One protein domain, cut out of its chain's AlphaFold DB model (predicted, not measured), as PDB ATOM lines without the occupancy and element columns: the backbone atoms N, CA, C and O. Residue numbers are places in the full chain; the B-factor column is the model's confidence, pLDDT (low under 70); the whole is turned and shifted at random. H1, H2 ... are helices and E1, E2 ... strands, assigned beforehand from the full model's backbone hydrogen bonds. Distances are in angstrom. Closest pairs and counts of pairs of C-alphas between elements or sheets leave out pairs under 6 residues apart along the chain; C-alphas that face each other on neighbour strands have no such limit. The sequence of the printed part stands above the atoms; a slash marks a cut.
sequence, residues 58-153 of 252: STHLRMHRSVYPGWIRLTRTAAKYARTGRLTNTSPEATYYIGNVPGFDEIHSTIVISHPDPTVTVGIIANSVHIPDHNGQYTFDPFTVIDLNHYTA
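What this domain is: This is residues 58 to 153 of the 252 residues of an uncharacterized protein of Mycobacteroides abscessus (UniProt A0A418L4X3). Two sheets lie face to face as a close sandwich, their strands nearly in line with each other, and one short helix, H1, covers part of the five-stranded sheet on the side turned away from the other sheet. The chain passes between the two sheets four times, at the links E1 to E2, E4 to E5, E5 to E6 and E7 to E8. The 96 printed residues hold E1 E2 E3 H1 E4 E5 E6 E7 E8 E9 in chain order; both sheets, E4 E3 E2 E6 E7 and E1 E5 E9 E8, are mixed. The class is mostly strand, though under half of the residues are in named elements. The whole is compact, with a radius of gyration of the C-alphas of 12.3 A and spans of 38 by 32 by 22 A.

How they stand to each other: E1, residues 58 to 65, is an edge strand parallel to E5, residues 109 to 114, with N 62 and O 110 2.9 A apart. E5 is parallel to E9, residues 143 to 147, with N 111 and O 144 at 2.7 A. E9 and E8, residues 137 to 140, form an antiparallel hairpin, with N 140 and O 143 at 2.8 A. This sheet is strongly twisted. In the other sheet, E2, residues 71 to 74, and E3, residues 78 to 82, form a hairpin, with N 73 and O 80 at 2.8 A. E4, residues 94 to 97, is antiparallel to E3, with N 96 and O 79 at 2.8 A. E2 is parallel to E6, residues 123 to 126, with N 74 and O 125 at 2.8 A. E6 and E7, residues 129 to 131, form a hairpin, with N 126 and O 129 at 2.9 A. The parts of the sheets that face each other are 9.7 A apart, centre to centre; the closest C-alphas of E6 and E8, Ala 126 and Phe 140, are 6.8 A apart. H1, residues 87 to 90, is on the five-stranded sheet at a height of 7.4 A, only just over E3, with 3 of its C-alphas there; its closest pair with E3 is the C-alphas of Ala 82 and Thr 88, at 5.0 A. H1 is too short for an O i to N i+4 pair; its one O i to N i+3 pair is within hydrogen-bond range.

Where its parts are: E1 begins at C-alpha 58 (-0.572, 110.021, 609.365) and measures 21.7 A. E5 measures 16.1 A, E3 13.1 A and E9 13.0 A. E9 ends at C-alpha 147 (9.336, 96.984, 601.793).

The domain as a whole: The C-alphas farthest apart, of Phe 104 and Thr 119, are 38.2 A apart. The printed part has no cut. The link E4 to E5 is long, with 11 residues. Mean pLDDT of the printed part is 92.3; residue 100 and residues 103 to 105 are under 70.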
ATOM      1  N   SER A  58       0.447 109.783 610.374       95.00
ATOM      2  CA  SER A  58      -0.572 110.021 609.365       95.00
ATOM      3  C   SER A  58       0.080 110.035 607.989       95.00
ATOM      4  O   SER A  58       0.951 110.863 607.730       95.00
ATOM      5  N   THR A  59      -0.350 109.163 607.083       94.06
ATOM      6  CA  THR A  59       0.179 109.144 605.720       94.06
ATOM      7  C   THR A  59      -0.834 108.613 604.718       94.06
ATOM      8  O   THR A  59      -1.587 107.677 604.995       94.06
ATOM      9  N   HIS A  60      -0.802 109.190 603.522       95.12
ATOM     10  CA  HIS A  60      -1.382 108.575 602.347       95.12
ATOM     11  C   HIS A  60      -0.575 107.338 601.934       95.12
ATOM     12  O   HIS A  60       0.654 107.385 601.862       95.12
ATOM     13  N   LEU A  61      -1.255 106.241 601.613       94.25
ATOM     14  CA  LEU A  61      -0.649 104.947 601.337       94.25
ATOM     15  C   LEU A  61      -1.200 104.327 600.052       94.25
ATOM     16  O   LEU A  61      -2.409 104.209 599.856       94.25
ATOM     17  N   ARG A  62      -0.297 103.832 599.202       93.69
ATOM     18  CA  ARG A  62      -0.621 102.938 598.083       93.69
ATOM     19  C   ARG A  62       0.158 101.642 598.229       93.69
ATOM     20  O   ARG A  62       1.374 101.668 598.386       93.69
ATOM     21  N   MET A  63      -0.538 100.512 598.152       95.19
ATOM     22  CA  MET A  63       0.087  99.194 598.227       95.19
ATOM     23  C   MET A  63       0.277  98.605 596.826       95.19
ATOM     24  O   MET A  63      -0.669  98.538 596.041       95.19
ATOM     25  N   HIS A  64       1.489  98.151 596.529       95.38
ATOM     26  CA  HIS A  64       1.828  97.383 595.340       95.38
ATOM     27  C   HIS A  64       2.077  95.924 595.733       95.38
ATOM     28  O   HIS A  64       3.004  95.635 596.489       95.38
ATOM     29  N   ARG A  65       1.272  94.999 595.208       93.88
ATOM     30  CA  ARG A  65       1.524  93.559 595.327       93.88
ATOM     31  C   ARG A  65       2.307  93.093 594.111       93.88
ATOM     32  O   ARG A  65       1.844  93.257 592.985       93.88
ATOM     33  N   SER A  66       3.460  92.486 594.345       93.56
ATOM     34  CA  SER A  66       4.308  91.927 593.303       93.56
ATOM     35  C   SER A  66       4.597  90.453 593.564       93.56
ATOM     36  O   SER A  66       4.570  89.982 594.697       93.56
ATOM     37  N   VAL A  67       4.904  89.712 592.503       93.00
ATOM     38  CA  VAL A  67       5.331  88.304 592.585       93.00
ATOM     39  C   VAL A  67       6.855  88.160 592.739       93.00
ATOM     40  O   VAL A  67       7.372  87.047 592.769       93.00
ATOM     41  N   TYR A  68       7.583  89.274 592.847       94.06
ATOM     42  CA  TYR A  68       9.025  89.360 593.112       94.06
ATOM     43  C   TYR A  68       9.349  90.643 593.900       94.06
ATOM     44  O   TYR A  68       8.528  91.550 593.886       94.06
ATOM     45  N   PRO A  69      10.528  90.761 594.546       93.00
ATOM     46  CA  PRO A  69      10.944  91.987 595.248       93.00
ATOM     47  C   PRO A  69      11.077  93.214 594.336       93.00
ATOM     48  O   PRO A  69      10.716  94.325 594.707       93.00
ATOM     49  N   GLY A  70      11.586  93.009 593.118       96.50
ATOM     50  CA  GLY A  70      11.686  94.048 592.096       96.50
ATOM     51  C   GLY A  70      12.493  95.279 592.517       96.50
ATOM     52  O   GLY A  70      13.411  95.215 593.334       96.50
ATOM     53  N   TRP A  71      12.199  96.393 591.852       98.12
ATOM     54  CA  TRP A  71      12.899  97.663 591.972       98.12
ATOM     55  C   TRP A  71      11.912  98.819 591.889       98.12
ATOM     56  O   TRP A  71      11.010  98.810 591.050       98.12
ATOM     57  N   ILE A  72      12.146  99.868 592.671       98.06
ATOM     58  CA  ILE A  72      11.408 101.123 592.589       98.06
ATOM     59  C   ILE A  72      12.345 102.288 592.288       98.06
ATOM     60  O   ILE A  72      13.415 102.440 592.878       98.06
ATOM     61  N   ARG A  73      11.939 103.126 591.338       97.88
ATOM     62  CA  ARG A  73      12.621 104.370 590.995       97.88
ATOM     63  C   ARG A  73      11.812 105.557 591.477       97.88
ATOM     64  O   ARG A  73      10.662 105.718 591.075       97.88
ATOM     65  N   LEU A  74      12.447 106.403 592.271       97.25
ATOM     66  CA  LEU A  74      11.866 107.606 592.842       97.25
ATOM     67  C   LEU A  74      12.389 108.840 592.107       97.25
ATOM     68  O   LEU A  74      13.597 109.042 591.941       97.25
ATOM     69  N   THR A  75      11.454 109.665 591.653       93.56
ATOM     70  CA  THR A  75      11.698 111.021 591.158       93.56
ATOM     71  C   THR A  75      10.874 112.004 591.984       93.56
ATOM     72  O   THR A  75      10.041 111.607 592.793       93.56
ATOM     73  N   ARG A  76      11.057 113.308 591.749       90.75
ATOM     74  CA  ARG A  76      10.262 114.349 592.422       90.75
ATOM     75  C   ARG A  76       8.761 114.297 592.110       90.75
ATOM     76  O   ARG A  76       7.992 114.992 592.755       90.75
ATOM     77  N   THR A  77       8.344 113.542 591.094       91.25
ATOM     78  CA  THR A  77       6.952 113.537 590.613       91.25
ATOM     79  C   THR A  77       6.337 112.147 590.517       91.25
ATOM     80  O   THR A  77       5.111 112.041 590.437       91.25
ATOM     81  N   ALA A  78       7.151 111.088 590.516       93.62
ATOM     82  CA  ALA A  78       6.670 109.725 590.368       93.62
ATOM     83  C   ALA A  78       7.519 108.693 591.121       93.62
ATOM     84  O   ALA A  78       8.748 108.775 591.146       93.62
ATOM     85  N   ALA A  79       6.846 107.658 591.617       96.00
ATOM     86  CA  ALA A  79       7.448 106.401 592.032       96.00
ATOM     87  C   ALA A  79       7.098 105.313 591.005       96.00
ATOM     88  O   ALA A  79       5.928 105.102 590.691       96.00
ATOM     89  N   LYS A  80       8.108 104.649 590.439       97.44
ATOM     90  CA  LYS A  80       7.956 103.685 589.336       97.44
ATOM     91  C   LYS A  80       8.488 102.320 589.735       97.44
ATOM     92  O   LYS A  80       9.692 102.194 589.948       97.44
ATOM     93  N   TYR A  81       7.627 101.315 589.795       98.25
ATOM     94  CA  TYR A  81       8.003  99.949 590.148       98.25
ATOM     95  C   TYR A  81       8.167  99.069 588.903       98.25
ATOM     96  O   TYR A  81       7.411  99.202 587.938       98.25
ATOM     97  N   ALA A  82       9.160  98.179 588.915       98.06
ATOM     98  CA  ALA A  82       9.346  97.141 587.905       98.06
ATOM     99  C   ALA A  82      10.226  95.997 588.423       98.06
ATOM    100  O   ALA A  82      10.981  96.160 589.378       98.06
ATOM    101  N   ARG A  83      10.255  94.868 587.710       96.44
ATOM    102  CA  ARG A  83      11.111  93.716 588.034       96.44
ATOM    103  C   ARG A  83      12.606  94.020 588.129       96.44
ATOM    104  O   ARG A  83      13.320  93.365 588.880       96.44
ATOM    105  N   THR A  84      13.108  94.969 587.340       97.06
ATOM    106  CA  THR A  84      14.532  95.339 587.327       97.06
ATOM    107  C   THR A  84      14.708  96.851 587.326       97.06
ATOM    108  O   THR A  84      13.889  97.581 586.763       97.06
ATOM    109  N   GLY A  85      15.837  97.329 587.858       96.19
ATOM    110  CA  GLY A  85      16.162  98.755 587.903       96.19
ATOM    111  C   GLY A  85      16.163  99.450 586.534       96.19
ATOM    112  O   GLY A  85      15.830 100.633 586.447       96.19
ATOM    113  N   ARG A  86      16.459  98.728 585.442       96.38
ATOM    114  CA  ARG A  86      16.360  99.249 584.067       96.38
ATOM    115  C   ARG A  86      14.906  99.442 583.633       96.38
ATOM    116  O   ARG A  86      14.572 100.486 583.071       96.38
ATOM    117  N   LEU A  87      14.046  98.462 583.912       97.62
ATOM    118  CA  LEU A  87      12.638  98.491 583.508       97.62
ATOM    119  C   LEU A  87      11.856  99.611 584.195       97.62
ATOM    120  O   LEU A  87      10.988 100.193 583.556       97.62
ATOM    121  N   THR A  88      12.244 100.020 585.410       97.12
ATOM    122  CA  THR A  88      11.640 101.190 586.086       97.12
ATOM    123  C   THR A  88      11.686 102.477 585.249       97.12
ATOM    124  O   THR A  88      10.891 103.387 585.472       97.12
ATOM    125  N   ASN A  89      12.615 102.580 584.288       94.44
ATOM    126  CA  ASN A  89      12.710 103.715 583.375       94.44
ATOM    127  C   ASN A  89      11.993 103.457 582.040       94.44
ATOM    128  O   ASN A  89      11.288 104.333 581.550       94.44
ATOM    129  N   THR A  90      12.180 102.275 581.444       95.50
ATOM    130  CA  THR A  90      11.743 102.001 580.062       95.50
ATOM    131  C   THR A  90      10.327 101.449 579.949       95.50
ATOM    132  O   THR A  90       9.660 101.699 578.953       95.50
ATOM    133  N   SER A  91       9.884 100.653 580.920       97.06
ATOM    134  CA  SER A  91       8.576  99.992 580.920       97.06
ATOM    135  C   SER A  91       8.216  99.625 582.365       97.06
ATOM    136  O   SER A  91       8.364  98.469 582.764       97.06
ATOM    137  N   PRO A  92       7.868 100.625 583.195       96.94
ATOM    138  CA  PRO A  92       7.456 100.371 584.566       96.94
ATOM    139  C   PRO A  92       6.114  99.635 584.590       96.94
ATOM    140  O   PRO A  92       5.218  99.947 583.809       96.94
ATOM    141  N   GLU A  93       5.972  98.686 585.509       96.44
ATOM    142  CA  GLU A  93       4.741  97.908 585.710       96.44
ATOM    143  C   GLU A  93       3.687  98.713 586.466       96.44
ATOM    144  O   GLU A  93       2.496  98.608 586.194       96.44
ATOM    145  N   ALA A  94       4.138  99.547 587.403       95.50
ATOM    146  CA  ALA A  94       3.294 100.488 588.115       95.50
ATOM    147  C   ALA A  94       3.984 101.849 588.188       95.50
ATOM    148  O   ALA A  94       5.192 101.944 588.412       95.50
ATOM    149  N   THR A  95       3.204 102.910 588.000       95.62
ATOM    150  CA  THR A  95       3.663 104.289 588.175       95.62
ATOM    151  C   THR A  95       2.688 105.032 589.071       95.62
ATOM    152  O   THR A  95       1.501 105.119 588.774       95.62
ATOM    153  N   TYR A  96       3.209 105.593 590.154       92.56
ATOM    154  CA  TYR A  96       2.462 106.358 591.139       92.56
ATOM    155  C   TYR A  96       2.872 107.821 591.042       92.56
ATOM    156  O   TYR A  96       4.007 108.167 591.361       92.56
ATOM    157  N   TYR A  97       1.954 108.677 590.604       90.06
ATOM    158  CA  TYR A  97       2.182 110.118 590.526       90.06
ATOM    159  C   TYR A  97       1.756 110.815 591.816       90.06
ATOM    160  O   TYR A  97       0.800 110.384 592.475       90.06
ATOM    161  N   ILE A  98       2.455 111.899 592.160       82.31
ATOM    162  CA  ILE A  98       2.163 112.647 593.387       82.31
ATOM    163  C   ILE A  98       0.903 113.515 593.283       82.31
ATOM    164  O   ILE A  98       0.167 113.629 594.249       82.31
ATOM    165  N   GLY A  99       0.577 114.034 592.094       72.44
ATOM    166  CA  GLY A  99      -0.596 114.900 591.887       72.44
ATOM    167  C   GLY A  99      -1.963 114.211 592.011       72.44
ATOM    168  O   GLY A  99      -2.981 114.869 591.847       72.44
ATOM    169  N   ASN A 100      -1.991 112.904 592.289       66.31
ATOM    170  CA  ASN A 100      -3.215 112.098 592.354       66.31
ATOM    171  C   ASN A 100      -3.568 111.675 593.792       66.31
ATOM    172  O   ASN A 100      -4.219 110.649 593.977       66.31
ATOM    173  N   VAL A 101      -3.054 112.361 594.815       77.69
ATOM    174  CA  VAL A 101      -3.369 112.069 596.223       77.69
ATOM    175  C   VAL A 101      -4.603 112.881 596.634       77.69
ATOM    176  O   VAL A 101      -4.547 114.108 596.596       77.69
ATOM    177  N   PRO A 102      -5.730 112.246 597.005       71.94
ATOM    178  CA  PRO A 102      -6.865 112.960 597.581       71.94
ATOM    179  C   PRO A 102      -6.521 113.474 598.973       71.94
ATOM    180  O   PRO A 102      -6.015 112.723 599.805       71.94
ATOM    181  N   GLY A 103      -6.846 114.732 599.234       63.97
ATOM    182  CA  GLY A 103      -6.510 115.394 600.487       63.97
ATOM    183  C   GLY A 103      -6.268 116.876 600.259       63.97
ATOM    184  O   GLY A 103      -6.175 117.326 599.116       63.97
ATOM    185  N   PHE A 104      -6.197 117.641 601.343       58.22
ATOM    186  CA  PHE A 104      -5.808 119.046 601.272       58.22
ATOM    187  C   PHE A 104      -4.296 119.127 601.076       58.22
ATOM    188  O   PHE A 104      -3.560 118.761 601.985       58.22
ATOM    189  N   ASP A 105      -3.855 119.593 599.902       67.62
ATOM    190  CA  ASP A 105      -2.463 119.948 599.575       67.62
ATOM    191  C   ASP A 105      -1.388 118.895 599.931       67.62
ATOM    192  O   ASP A 105      -0.197 119.215 599.979       67.62
ATOM    193  N   GLU A 106      -1.775 117.633 600.158       73.88
ATOM    194  CA  GLU A 106      -0.832 116.571 600.490       73.88
ATOM    195  C   GLU A 106      -0.009 116.227 599.255       73.88
ATOM    196  O   GLU A 106      -0.504 115.748 598.231       73.88
ATOM    197  N   ILE A 107       1.288 116.451 599.390       78.69
ATOM    198  CA  ILE A 107       2.281 116.154 598.373       78.69
ATOM    199  C   ILE A 107       3.187 115.024 598.827       78.69
ATOM    200  O   ILE A 107       4.267 114.919 598.279       78.69
ATOM    201  N   HIS A 108       2.808 114.198 599.803       89.62
ATOM    202  CA  HIS A 108       3.564 113.023 600.223       89.62
ATOM    203  C   HIS A 108       2.754 111.731 600.067       89.62
ATOM    204  O   HIS A 108       1.580 111.657 600.423       89.62
ATOM    205  N   SER A 109       3.389 110.665 599.576       92.19
ATOM    206  CA  SER A 109       2.761 109.340 599.504       92.19
ATOM    207  C   SER A 109       3.718 108.241 599.938       92.19
ATOM    208  O   SER A 109       4.849 108.147 599.460       92.19
ATOM    209  N   THR A 110       3.215 107.340 600.771       95.75
ATOM    210  CA  THR A 110       3.885 106.095 601.130       95.75
ATOM    211  C   THR A 110       3.504 105.003 600.130       95.75
ATOM    212  O   THR A 110       2.327 104.788 599.844       95.75
ATOM    213  N   ILE A 111       4.498 104.324 599.566       96.69
ATOM    214  CA  ILE A 111       4.347 103.200 598.646       96.69
ATOM    215  C   ILE A 111       4.794 101.945 599.388       96.69
ATOM    216  O   ILE A 111       5.985 101.742 599.615       96.69
ATOM    217  N   VAL A 112       3.834 101.114 599.781       97.56
ATOM    218  CA  VAL A 112       4.102  99.834 600.443       97.56
ATOM    219  C   VAL A 112       4.216  98.752 599.382       97.56
ATOM    220  O   VAL A 112       3.281  98.534 598.615       97.56
ATOM    221  N   ILE A 113       5.345  98.062 599.330       97.69
ATOM    222  CA  ILE A 113       5.594  96.955 598.414       97.69
ATOM    223  C   ILE A 113       5.466  95.650 599.188       97.69
ATOM    224  O   ILE A 113       6.182  95.427 600.161       97.69
ATOM    225  N   SER A 114       4.577  94.773 598.729       96.19
ATOM    226  CA  SER A 114       4.514  93.386 599.180       96.19
ATOM    227  C   SER A 114       5.010  92.452 598.087       96.19
ATOM    228  O   SER A 114       4.630  92.589 596.921       96.19
ATOM    229  N   HIS A 115       5.845  91.494 598.473       94.44
ATOM    230  CA  HIS A 115       6.384  90.456 597.605       94.44
ATOM    231  C   HIS A 115       6.577  89.141 598.377       94.44
ATOM    232  O   HIS A 115       6.627  89.151 599.609       94.44
ATOM    233  N   PRO A 116       6.690  87.989 597.689       91.38
ATOM    234  CA  PRO A 116       6.718  86.687 598.358       91.38
ATOM    235  C   PRO A 116       8.060  86.324 599.006       91.38
ATOM    236  O   PRO A 116       8.068  85.497 599.910       91.38
ATOM    237  N   ASP A 117       9.180  86.890 598.547       91.75
ATOM    238  CA  ASP A 117      10.527  86.514 599.005       91.75
ATOM    239  C   ASP A 117      10.964  87.330 600.239       91.75
ATOM    240  O   ASP A 117      11.253  88.512 600.085       91.75
ATOM    241  N   PRO A 118      11.044  86.750 601.447       91.81
ATOM    242  CA  PRO A 118      11.416  87.482 602.656       91.81
ATOM    243  C   PRO A 118      12.933  87.667 602.825       91.81
ATOM    244  O   PRO A 118      13.356  88.185 603.850       91.81
ATOM    245  N   THR A 119      13.757  87.182 601.891       93.31
ATOM    246  CA  THR A 119      15.227  87.189 602.011       93.31
ATOM    247  C   THR A 119      15.904  88.286 601.192       93.31
ATOM    248  O   THR A 119      17.112  88.492 601.313       93.31
ATOM    249  N   VAL A 120      15.140  88.978 600.344       93.31
ATOM    250  CA  VAL A 120      15.645  89.966 599.388       93.31
ATOM    251  C   VAL A 120      14.873  91.263 599.540       93.31
ATOM    252  O   VAL A 120      13.651  91.256 599.426       93.31
ATOM    253  N   THR A 121      15.576  92.378 599.717       95.38
ATOM    254  CA  THR A 121      14.941  93.694 599.788       95.38
ATOM    255  C   THR A 121      14.545  94.225 598.410       95.38
ATOM    256  O   THR A 121      15.188  93.939 597.393       95.38
ATOM    257  N   VAL A 122      13.507  95.059 598.368       97.31
ATOM    258  CA  VAL A 122      13.158  95.854 597.179       97.31
ATOM    259  C   VAL A 122      14.323  96.774 596.806       97.31
ATOM    260  O   VAL A 122      14.752  97.592 597.613       97.31
ATOM    261  N   GLY A 123      14.808  96.718 595.564       97.81
ATOM    262  CA  GLY A 123      15.874  97.620 595.117       97.81
ATOM    263  C   GLY A 123      15.387  99.066 594.969       97.81
ATOM    264  O   GLY A 123      14.386  99.323 594.300       97.81
ATOM    265  N   ILE A 124      16.111 100.038 595.527       98.25
ATOM    266  CA  ILE A 124      15.736 101.460 595.464       98.25
ATOM    267  C   ILE A 124      16.671 102.233 594.527       98.25
ATOM    268  O   ILE A 124      17.894 102.198 594.665       98.25
ATOM    269  N   ILE A 125      16.103 102.997 593.592       97.69
ATOM    270  CA  ILE A 125      16.834 103.991 592.797       97.69
ATOM    271  C   ILE A 125      16.235 105.365 593.060       97.69
ATOM    272  O   ILE A 125      15.099 105.627 592.674       97.69
ATOM    273  N   ALA A 126      17.002 106.278 593.639       95.94
ATOM    274  CA  ALA A 126      16.567 107.648 593.879       95.94
ATOM    275  C   ALA A 126      17.570 108.631 593.288       95.94
ATOM    276  O   ALA A 126      18.778 108.419 593.349       95.94
ATOM    277  N   ASN A 127      17.062 109.682 592.641       88.12
ATOM    278  CA  ASN A 127      17.890 110.664 591.933       88.12
ATOM    279  C   ASN A 127      18.935 110.019 590.988       88.12
ATOM    280  O   ASN A 127      20.088 110.435 590.923       88.12
ATOM    281  N   SER A 128      18.524 108.966 590.274       89.19
ATOM    282  CA  SER A 128      19.369 108.172 589.361       89.19
ATOM    283  C   SER A 128      20.514 107.382 590.009       89.19
ATOM    284  O   SER A 128      21.327 106.813 589.284       89.19
ATOM    285  N   VAL A 129      20.548 107.277 591.337       93.62
ATOM    286  CA  VAL A 129      21.548 106.517 592.094       93.62
ATOM    287  C   VAL A 129      20.882 105.320 592.770       93.62
ATOM    288  O   VAL A 129      19.769 105.429 593.280       93.62
ATOM    289  N   HIS A 130      21.549 104.163 592.746       95.12
ATOM    290  CA  HIS A 130      21.141 103.006 593.543       95.12
ATOM    291  C   HIS A 130      21.404 103.298 595.018       95.12
ATOM    292  O   HIS A 130      22.516 103.688 595.369       95.12
ATOM    293  N   ILE A 131      20.394 103.105 595.858       96.31
ATOM    294  CA  ILE A 131      20.512 103.296 597.298       96.31
ATOM    295  C   ILE A 131      20.803 101.936 597.938       96.31
ATOM    296  O   ILE A 131      19.895 101.105 597.999       96.31
ATOM    297  N   PRO A 132      22.045 101.684 598.386       88.69
ATOM    298  CA  PRO A 132      22.338 100.501 599.181       88.69
ATOM    299  C   PRO A 132      21.703 100.638 600.572       88.69
ATOM    300  O   PRO A 132      21.602 101.750 601.082       88.69
ATOM    301  N   ASP A 133      21.312  99.508 601.163       85.62
ATOM    302  CA  ASP A 133      20.931  99.348 602.574       85.62
ATOM    303  C   ASP A 133      19.938 100.386 603.126       85.62
ATOM    304  O   ASP A 133      20.301 101.431 603.662       85.62
ATOM    305  N   HIS A 134      18.647 100.058 603.061       91.69
ATOM    306  CA  HIS A 134      17.565 100.931 603.526       91.69
ATOM    307  C   HIS A 134      16.685 100.299 604.618       91.69
ATOM    308  O   HIS A 134      15.651 100.856 604.951       91.69
ATOM    309  N   ASN A 135      17.047  99.139 605.185       89.06
ATOM    310  CA  ASN A 135      16.310  98.494 606.294       89.06
ATOM    311  C   ASN A 135      14.781  98.443 606.088       89.06
ATOM    312  O   ASN A 135      13.997  98.737 606.987       89.06
ATOM    313  N   GLY A 136      14.359  98.156 604.856       94.12
ATOM    314  CA  GLY A 136      12.948  98.097 604.489       94.12
ATOM    315  C   GLY A 136      12.216  99.439 604.364       94.12
ATOM    316  O   GLY A 136      11.052  99.436 603.985       94.12
ATOM    317  N   GLN A 137      12.863 100.586 604.587       96.50
ATOM    318  CA  GLN A 137      12.257 101.910 604.420       96.50
ATOM    319  C   GLN A 137      13.205 102.906 603.754       96.50
ATOM    320  O   GLN A 137      14.321 103.134 604.206       96.50
ATOM    321  N   TYR A 138      12.726 103.615 602.736       97.56
ATOM    322  CA  TYR A 138      13.481 104.725 602.164       97.56
ATOM    323  C   TYR A 138      12.585 105.900 601.801       97.56
ATOM    324  O   TYR A 138      11.584 105.730 601.108       97.56
ATOM    325  N   THR A 139      12.973 107.104 602.218       96.25
ATOM    326  CA  THR A 139      12.261 108.339 601.879       96.25
ATOM    327  C   THR A 139      13.087 109.180 600.915       96.25
ATOM    328  O   THR A 139      14.233 109.535 601.186       96.25
ATOM    329  N   PHE A 140      12.469 109.524 599.791       95.50
ATOM    330  CA  PHE A 140      12.932 110.534 598.855       95.50
ATOM    331  C   PHE A 140      11.730 111.384 598.480       95.50
ATOM    332  O   PHE A 140      10.902 110.956 597.670       95.50
ATOM    333  N   ASP A 141      11.625 112.558 599.102       91.62
ATOM    334  CA  ASP A 141      10.458 113.420 598.952       91.62
ATOM    335  C   ASP A 141      10.111 113.633 597.471       91.62
ATOM    336  O   ASP A 141      10.987 113.962 596.657       91.62
ATOM    337  N   PRO A 142       8.840 113.423 597.091       92.31
ATOM    338  CA  PRO A 142       7.661 113.287 597.958       92.31
ATOM    339  C   PRO A 142       7.274 111.861 598.407       92.31
ATOM    340  O   PRO A 142       6.165 111.636 598.887       92.31
ATOM    341  N   PHE A 143       8.125 110.859 598.211       95.19
ATOM    342  CA  PHE A 143       7.746 109.464 598.425       95.19
ATOM    343  C   PHE A 143       8.472 108.831 599.602       95.19
ATOM    344  O   PHE A 143       9.679 108.992 599.772       95.19
ATOM    345  N   THR A 144       7.744 108.015 600.355       96.75
ATOM    346  CA  THR A 144       8.333 106.992 601.222       96.75
ATOM    347  C   THR A 144       8.060 105.630 600.605       96.75
ATOM    348  O   THR A 144       6.943 105.362 600.181       96.75
ATOM    349  N   VAL A 145       9.057 104.762 600.539       97.69
ATOM    350  CA  VAL A 145       8.902 103.362 600.144       97.69
ATOM    351  C   VAL A 145       9.051 102.504 601.380       97.69
ATOM    352  O   VAL A 145       9.989 102.701 602.147       97.69
ATOM    353  N   ILE A 146       8.145 101.546 601.530       97.88
ATOM    354  CA  ILE A 146       8.179 100.522 602.566       97.88
ATOM    355  C   ILE A 146       8.218  99.165 601.873       97.88
ATOM    356  O   ILE A 146       7.292  98.809 601.150       97.88
ATOM    357  N   ASP A 147       9.284  98.411 602.083       97.50
ATOM    358  CA  ASP A 147       9.336  96.984 601.793       97.50
ATOM    359  C   ASP A 147       8.724  96.247 602.982       97.50
ATOM    360  O   ASP A 147       9.279  96.222 604.082       97.50
ATOM    361  N   LEU A 148       7.554  95.658 602.753       95.56
ATOM    362  CA  LEU A 148       6.730  95.089 603.806       95.56
ATOM    363  C   LEU A 148       7.360  93.856 604.482       95.56
ATOM    364  O   LEU A 148       6.951  93.501 605.581       95.56
ATOM    365  N   ASN A 149       8.332  93.189 603.852       94.56
ATOM    366  CA  ASN A 149       9.022  92.050 604.463       94.56
ATOM    367  C   ASN A 149      10.172  92.467 605.382       94.56
ATOM    368  O   ASN A 149      10.547  91.693 606.259       94.56
ATOM    369  N   HIS A 150      10.733  93.658 605.167       95.19
ATOM    370  CA  HIS A 150      11.957  94.104 605.836       95.19
ATOM    371  C   HIS A 150      11.750  95.322 606.737       95.19
ATOM    372  O   HIS A 150      12.629  95.652 607.530       95.19
ATOM    373  N   TYR A 151      10.613  96.004 606.621       95.38
ATOM    374  CA  TYR A 151      10.262  97.112 607.495       95.38
ATOM    375  C   TYR A 151       9.806  96.616 608.866       95.38
ATOM    376  O   TYR A 151       9.051  95.653 608.983       95.38
ATOM    377  N   THR A 152      10.243  97.314 609.910       92.56
ATOM    378  CA  THR A 152       9.804  97.084 611.288       92.56
ATOM    379  C   THR A 152       9.040  98.312 611.758       92.56
ATOM    380  O   THR A 152       9.637  99.373 611.931       92.56
ATOM    381  N   ALA A 153       7.729  98.175 611.945       91.12
ATOM    382  CA  ALA A 153       6.902  99.260 612.458       91.12
ATOM    383  C   ALA A 153       6.972  99.346 613.993       91.12
ATOM    384  O   ALA A 153       7.295  98.355 614.658       91.12
TER     385      ALA A 153